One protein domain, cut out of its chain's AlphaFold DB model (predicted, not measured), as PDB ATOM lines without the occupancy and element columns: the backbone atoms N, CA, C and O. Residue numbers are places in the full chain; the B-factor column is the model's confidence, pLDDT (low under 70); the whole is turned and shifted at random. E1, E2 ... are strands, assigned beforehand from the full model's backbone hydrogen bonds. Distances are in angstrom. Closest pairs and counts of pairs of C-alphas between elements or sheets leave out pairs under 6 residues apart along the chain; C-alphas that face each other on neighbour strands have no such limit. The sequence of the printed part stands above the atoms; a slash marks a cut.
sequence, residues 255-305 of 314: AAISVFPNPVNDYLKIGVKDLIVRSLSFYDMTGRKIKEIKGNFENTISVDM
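AT A GLANCE: This is residues 255 to 305 of the 314 residues of the protein "Predicted protein" of Nematostella vectensis (UniProt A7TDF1). Two small sheets make an open V, joined at one end and only partly face to face: the three strands E1, E2 and E5 form one side, and the long, bent hairpin of E3 and E4 forms the other. The two links at the joined end, residues 273 to 276 and residues 298 to 299, carry the chain from one side to the other and back, while the turn of the hairpin, residues 284 to 288, lies at the far tip of its side. The printed part has 51 residues with no named helix and five named strands, E1 to E5 in order along the chain; the class is all strand. The larger sheet has the order E1, E2, E5 and the smaller one E3, E4, both antiparallel. The whole is compact, with a radius of gyration of the C-alphas of 11.2 A, and spans 31 by 21 by 19 A.

IN THESE COORDINATES: Find C-alpha 257 at (165.545, 155.075, 123.871), where E1 begins; it runs to residue 260. E2 follows at residues 267 to 272 and measures 15.9 A from first to last C-alpha. E3, residues 277 to 283, measures 17.1 A. Look next at C-alpha 289 at (154.728, 138.241, 120.716): from there E4, the longest strand with 9 residues, runs 20.1 A to residue 297. It bends by 51 degrees at residue 294. E5, residues 300 to 304, measures 13.2 A and ends at C-alpha 304 at (170.295, 139.477, 116.178).

HOW THE PARTS SIT: Begin with the sheet of three strands, in which E1 and E5 are the edge strands and E2 is the inner one. E1 and E2 form a hairpin, antiparallel at 161 degrees; look for N 258 and O 271, 2.8 A apart and within hydrogen-bond range. E2 and E5 are antiparallel at 157 degrees, with N 270 and O 301 at 2.8 A; the C-alphas of 271 and 300 face each other at 4.3 A. E3 and E4 form the other hairpin, antiparallel at 167 degrees. Across it, N 280 and O 293 are 2.8 A apart and N 297 and O 277 are 2.9 A apart, both within hydrogen-bond range. E2 and E3 meet only through their link, and so do E4 and E5. E1 is apart from both E3 and E4, and E3 is apart from E5. E2 and E4 are only just apart, their closest C-alphas 8.4 A from each other.

THE WHOLE: The two C-alphas farthest apart are those of Asp 274 and Thr 286, at 31.2 A. The printed part has no cut from residue 255 to residue 305. The link from E1 to E2 is short, and the other three are tight. The mean pLDDT of the printed part is 86.3, and you find values under 70 at residues 255 to 256.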
ATOM      1  N   ALA A 255     163.699 160.409 123.952       59.47
ATOM      2  CA  ALA A 255     165.112 160.574 123.633       59.47
ATOM      3  C   ALA A 255     166.037 159.622 124.416       59.47
ATOM      4  O   ALA A 255     167.192 159.443 124.026       59.47
ATOM      5  N   ALA A 256     165.556 158.987 125.491       69.88
ATOM      6  CA  ALA A 256     166.330 158.021 126.267       69.88
ATOM      7  C   ALA A 256     166.399 156.636 125.609       69.88
ATOM      8  O   ALA A 256     167.239 155.835 126.016       69.88
ATOM      9  N   ILE A 257     165.553 156.345 124.609       80.31
ATOM     10  CA  ILE A 257     165.545 155.075 123.871       80.31
ATOM     11  C   ILE A 257     165.647 155.358 122.369       80.31
ATOM     12  O   ILE A 257     164.773 155.976 121.774       80.31
ATOM     13  N   SER A 258     166.700 154.861 121.730       87.56
ATOM     14  CA  SER A 258     166.912 154.958 120.282       87.56
ATOM     15  C   SER A 258     166.974 153.565 119.669       87.56
ATOM     16  O   SER A 258     167.600 152.673 120.229       87.56
ATOM     17  N   VAL A 259     166.335 153.366 118.517       88.88
ATOM     18  CA  VAL A 259     166.293 152.073 117.819       88.88
ATOM     19  C   VAL A 259     166.814 152.265 116.399       88.88
ATOM     20  O   VAL A 259     166.262 153.058 115.638       88.88
ATOM     21  N   PHE A 260     167.907 151.586 116.049       90.69
ATOM     22  CA  PHE A 260     168.581 151.757 114.762       90.69
ATOM     23  C   PHE A 260     169.418 150.527 114.366       90.69
ATOM     24  O   PHE A 260     169.900 149.810 115.232       90.69
ATOM     25  N   PRO A 261     169.683 150.292 113.072       89.44
ATOM     26  CA  PRO A 261     169.056 150.962 111.941       89.44
ATOM     27  C   PRO A 261     167.592 150.528 111.790       89.44
ATOM     28  O   PRO A 261     167.223 149.415 112.142       89.44
ATOM     29  N   ASN A 262     166.757 151.424 111.274       86.88
ATOM     30  CA  ASN A 262     165.412 151.100 110.817       86.88
ATOM     31  C   ASN A 262     165.278 151.642 109.382       86.88
ATOM     32  O   ASN A 262     165.260 152.867 109.230       86.88
ATOM     33  N   PRO A 263     165.247 150.790 108.334       89.62
ATOM     34  CA  PRO A 263     165.145 149.320 108.358       89.62
ATOM     35  C   PRO A 263     166.419 148.590 108.822       89.62
ATOM     36  O   PRO A 263     167.528 149.088 108.631       89.62
ATOM     37  N   VAL A 264     166.261 147.391 109.395       91.88
ATOM     38  CA  VAL A 264     167.354 146.520 109.867       91.88
ATOM     39  C   VAL A 264     167.532 145.300 108.961       91.88
ATOM     40  O   VAL A 264     166.546 144.747 108.481       91.88
ATOM     41  N   ASN A 265     168.784 144.877 108.748       86.06
ATOM     42  CA  ASN A 265     169.117 143.630 108.049       86.06
ATOM     43  C   ASN A 265     169.553 142.548 109.047       86.06
ATOM     44  O   ASN A 265     168.814 141.596 109.265       86.06
ATOM     45  N   ASP A 266     170.711 142.734 109.689       88.81
ATOM     46  CA  ASP A 266     171.319 141.684 110.522       88.81
ATOM     47  C   ASP A 266     171.163 141.968 112.022       88.81
ATOM     48  O   ASP A 266     170.668 141.132 112.770       88.81
ATOM     49  N   TYR A 267     171.543 143.170 112.472       90.75
ATOM     50  CA  TYR A 267     171.555 143.526 113.893       90.75
ATOM     51  C   TYR A 267     170.800 144.821 114.171       90.75
ATOM     52  O   TYR A 267     171.143 145.878 113.634       90.75
ATOM     53  N   LEU A 268     169.815 144.742 115.067       91.69
ATOM     54  CA  LEU A 268     169.105 145.896 115.606       91.69
ATOM     55  C   LEU A 268     169.824 146.388 116.860       91.69
ATOM     56  O   LEU A 268     170.040 145.625 117.799       91.69
ATOM     57  N   LYS A 269     170.170 147.670 116.896       90.94
ATOM     58  CA  LYS A 269     170.737 148.333 118.067       90.94
ATOM     59  C   LYS A 269     169.667 149.146 118.777       90.94
ATOM     60  O   LYS A 269     168.966 149.944 118.160       90.94
ATOM     61  N   ILE A 270     169.579 148.955 120.086       89.88
ATOM     62  CA  ILE A 270     168.693 149.702 120.972       89.88
ATOM     63  C   ILE A 270     169.579 150.456 121.956       89.88
ATOM     64  O   ILE A 270     170.159 149.859 122.864       89.88
ATOM     65  N   GLY A 271     169.757 151.752 121.719       87.94
ATOM     66  CA  GLY A 271     170.482 152.645 122.609       87.94
ATOM     67  C   GLY A 271     169.576 153.094 123.746       87.94
ATOM     68  O   GLY A 271     168.486 153.594 123.491       87.94
ATOM     69  N   VAL A 272     170.035 152.932 124.978       86.00
ATOM     70  CA  VAL A 272     169.370 153.369 126.201       86.00
ATOM     71  C   VAL A 272     170.294 154.260 127.015       86.00
ATOM     72  O   VAL A 272     171.455 153.925 127.246       86.00
ATOM     73  N   LYS A 273     169.778 155.412 127.438       80.88
ATOM     74  CA  LYS A 273     170.510 156.392 128.241       80.88
ATOM     75  C   LYS A 273     169.859 156.515 129.615       80.88
ATOM     76  O   LYS A 273     168.648 156.678 129.693       80.88
ATOM     77  N   ASP A 274     170.667 156.429 130.673       76.62
ATOM     78  CA  ASP A 274     170.246 156.623 132.071       76.62
ATOM     79  C   ASP A 274     169.085 155.701 132.526       76.62
ATOM     80  O   ASP A 274     168.325 156.028 133.436       76.62
ATOM     81  N   LEU A 275     168.949 154.523 131.899       78.81
ATOM     82  CA  LEU A 275     167.906 153.525 132.164       78.81
ATOM     83  C   LEU A 275     168.493 152.107 132.204       78.81
ATOM     84  O   LEU A 275     169.412 151.788 131.450       78.81
ATOM     85  N   ILE A 276     167.897 151.237 133.030       80.88
ATOM     86  CA  ILE A 276     168.177 149.793 133.052       80.88
ATOM     87  C   ILE A 276     167.003 149.065 132.398       80.88
ATOM     88  O   ILE A 276     165.896 149.029 132.946       80.88
ATOM     89  N   VAL A 277     167.234 148.451 131.239       82.19
ATOM     90  CA  VAL A 277     166.210 147.643 130.557       82.19
ATOM     91  C   VAL A 277     166.232 146.234 131.129       82.19
ATOM     92  O   VAL A 277     167.272 145.585 131.113       82.19
ATOM     93  N   ARG A 278     165.080 145.753 131.615       87.56
ATOM     94  CA  ARG A 278     164.926 144.398 132.185       87.56
ATOM     95  C   ARG A 278     164.511 143.336 131.167       87.56
ATOM     96  O   ARG A 278     164.765 142.141 131.337       87.56
ATOM     97  N   SER A 279     163.805 143.769 130.130       89.12
ATOM     98  CA  SER A 279     163.301 142.891 129.086       89.12
ATOM     99  C   SER A 279     162.988 143.665 127.815       89.12
ATOM    100  O   SER A 279     162.465 144.775 127.878       89.12
ATOM    101  N   LEU A 280     163.225 143.025 126.678       88.31
ATOM    102  CA  LEU A 280     162.819 143.454 125.346       88.31
ATOM    103  C   LEU A 280     161.827 142.429 124.812       88.31
ATOM    104  O   LEU A 280     162.119 141.237 124.827       88.31
ATOM    105  N   SER A 281     160.659 142.869 124.361       91.56
ATOM    106  CA  SER A 281     159.673 142.009 123.703       91.56
ATOM    107  C   SER A 281     159.404 142.552 122.311       91.56
ATOM    108  O   SER A 281     159.163 143.743 122.177       91.56
ATOM    109  N   PHE A 282     159.431 141.672 121.317       90.81
ATOM    110  CA  PHE A 282     159.142 141.984 119.923       90.81
ATOM    111  C   PHE A 282     157.769 141.438 119.571       90.81
ATOM    112  O   PHE A 282     157.498 140.258 119.825       90.81
ATOM    113  N   TYR A 283     156.932 142.264 118.962       91.12
ATOM    114  CA  TYR A 283     155.605 141.888 118.498       91.12
ATOM    115  C   TYR A 283     155.497 142.101 116.992       91.12
ATOM    116  O   TYR A 283     156.114 143.008 116.436       91.12
ATOM    117  N   ASP A 284     154.723 141.259 116.315       89.31
ATOM    118  CA  ASP A 284     154.322 141.543 114.938       89.31
ATOM    119  C   ASP A 284     153.198 142.595 114.891       89.31
ATOM    120  O   ASP A 284     152.621 142.975 115.913       89.31
ATOM    121  N   MET A 285     152.839 143.040 113.685       88.06
ATOM    122  CA  MET A 285     151.754 144.010 113.472       88.06
ATOM    123  C   MET A 285     150.365 143.524 113.916       88.06
ATOM    124  O   MET A 285     149.430 144.321 113.959       88.06
ATOM    125  N   THR A 286     150.204 142.237 114.231       87.88
ATOM    126  CA  THR A 286     148.959 141.684 114.786       87.88
ATOM    127  C   THR A 286     148.951 141.685 116.319       87.88
ATOM    128  O   THR A 286     147.952 141.308 116.928       87.88
ATOM    129  N   GLY A 287     150.045 142.126 116.952       82.94
ATOM    130  CA  GLY A 287     150.222 142.134 118.401       82.94
ATOM    131  C   GLY A 287     150.656 140.784 118.975       82.94
ATOM    132  O   GLY A 287     150.675 140.610 120.195       82.94
ATOM    133  N   ARG A 288     151.019 139.805 118.133       83.62
ATOM    134  CA  ARG A 288     151.538 138.514 118.600       83.62
ATOM    135  C   ARG A 288     152.999 138.677 119.007       83.62
ATOM    136  O   ARG A 288     153.818 139.154 118.227       83.62
ATOM    137  N   LYS A 289     153.344 138.237 120.221       89.50
ATOM    138  CA  LYS A 289     154.728 138.241 120.716       89.50
ATOM    139  C   LYS A 289     155.567 137.218 119.946       89.50
ATOM    140  O   LYS A 289     155.257 136.030 119.973       89.50
ATOM    141  N   ILE A 290     156.626 137.684 119.297       91.38
ATOM    142  CA  ILE A 290     157.543 136.877 118.485       91.38
ATOM    143  C   ILE A 290     158.746 136.422 119.308       91.38
ATOM    144  O   ILE A 290     159.123 135.254 119.261       91.38
ATOM    145  N   LYS A 291     159.343 137.331 120.085       88.50
ATOM    146  CA  LYS A 291     160.553 137.048 120.870       88.50
ATOM    147  C   LYS A 291     160.581 137.891 122.136       88.50
ATOM    148  O   LYS A 291     160.117 139.027 122.137       88.50
ATOM    149  N   GLU A 292     161.145 137.340 123.206       91.31
ATOM    150  CA  GLU A 292     161.434 138.067 124.442       91.31
ATOM    151  C   GLU A 292     162.885 137.813 124.852       91.31
ATOM    152  O   GLU A 292     163.346 136.673 124.871       91.31
ATOM    153  N   ILE A 293     163.596 138.881 125.193       87.81
ATOM    154  CA  ILE A 293     164.972 138.844 125.675       87.81
ATOM    155  C   ILE A 293     164.970 139.465 127.068       87.81
ATOM    156  O   ILE A 293     164.609 140.629 127.220       87.81
ATOM    157  N   LYS A 294     165.354 138.697 128.090       88.75
ATOM    158  CA  LYS A 294     165.430 139.158 129.486       88.75
ATOM    159  C   LYS A 294     166.883 139.348 129.895       88.75
ATOM    160  O   LYS A 294     167.737 138.551 129.519       88.75
ATOM    161  N   GLY A 295     167.152 140.377 130.684       84.38
ATOM    162  CA  GLY A 295     168.494 140.705 131.161       84.38
ATOM    163  C   GLY A 295     168.512 142.084 131.803       84.38
ATOM    164  O   GLY A 295     167.522 142.791 131.731       84.38
ATOM    165  N   ASN A 296     169.616 142.469 132.437       84.88
ATOM    166  CA  ASN A 296     169.816 143.851 132.873       84.88
ATOM    167  C   ASN A 296     170.728 144.519 131.847       84.88
ATOM    168  O   ASN A 296     171.927 144.244 131.827       84.88
ATOM    169  N   PHE A 297     170.148 145.323 130.962       82.56
ATOM    170  CA  PHE A 297     170.891 145.970 129.892       82.56
ATOM    171  C   PHE A 297     171.098 147.453 130.169       82.56
ATOM    172  O   PHE A 297     170.163 148.158 130.556       82.56
ATOM    173  N   GLU A 298     172.315 147.908 129.896       79.00
ATOM    174  CA  GLU A 298     172.765 149.289 130.038       79.00
ATOM    175  C   GLU A 298     173.448 149.724 128.725       79.00
ATOM    176  O   GLU A 298     174.047 148.908 128.018       79.00
ATOM    177  N   ASN A 299     173.360 151.011 128.385       83.75
ATOM    178  CA  ASN A 299     173.943 151.641 127.192       83.75
ATOM    179  C   ASN A 299     173.378 151.198 125.833       83.75
ATOM    180  O   ASN A 299     172.561 151.893 125.249       83.75
ATOM    181  N   THR A 300     173.865 150.119 125.222       86.69
ATOM    182  CA  THR A 300     173.440 149.727 123.865       86.69
ATOM    183  C   THR A 300     173.293 148.227 123.765       86.69
ATOM    184  O   THR A 300     174.220 147.474 124.049       86.69
ATOM    185  N   ILE A 301     172.118 147.808 123.313       88.69
ATOM    186  CA  ILE A 301     171.720 146.412 123.201       88.69
ATOM    187  C   ILE A 301     171.755 146.042 121.728       88.69
ATOM    188  O   ILE A 301     171.138 146.728 120.918       88.69
ATOM    189  N   SER A 302     172.471 144.977 121.376       90.38
ATOM    190  CA  SER A 302     172.496 144.449 120.012       90.38
ATOM    191  C   SER A 302     171.639 143.193 119.952       90.38
ATOM    192  O   SER A 302     171.898 142.236 120.679       90.38
ATOM    193  N   VAL A 303     170.623 143.203 119.099       89.50
ATOM    194  CA  VAL A 303     169.709 142.082 118.889       89.50
ATOM    195  C   VAL A 303     169.942 141.514 117.499       89.50
ATOM    196  O   VAL A 303     169.904 142.250 116.516       89.50
ATOM    197  N   ASP A 304     170.202 140.212 117.437       90.19
ATOM    198  CA  ASP A 304     170.295 139.477 116.178       90.19
ATOM    199  C   ASP A 304     168.896 139.299 115.575       90.19
ATOM    200  O   ASP A 304     167.999 138.731 116.216       90.19
ATOM    201  N   MET A 305     168.721 139.831 114.366       88.50
ATOM    202  CA  MET A 305     167.466 139.841 113.621       88.50
ATOM    203  C   MET A 305     167.418 138.767 112.528       88.50
ATOM    204  O   MET A 305     166.396 138.644 111.861       88.50
TER     205      MET A 305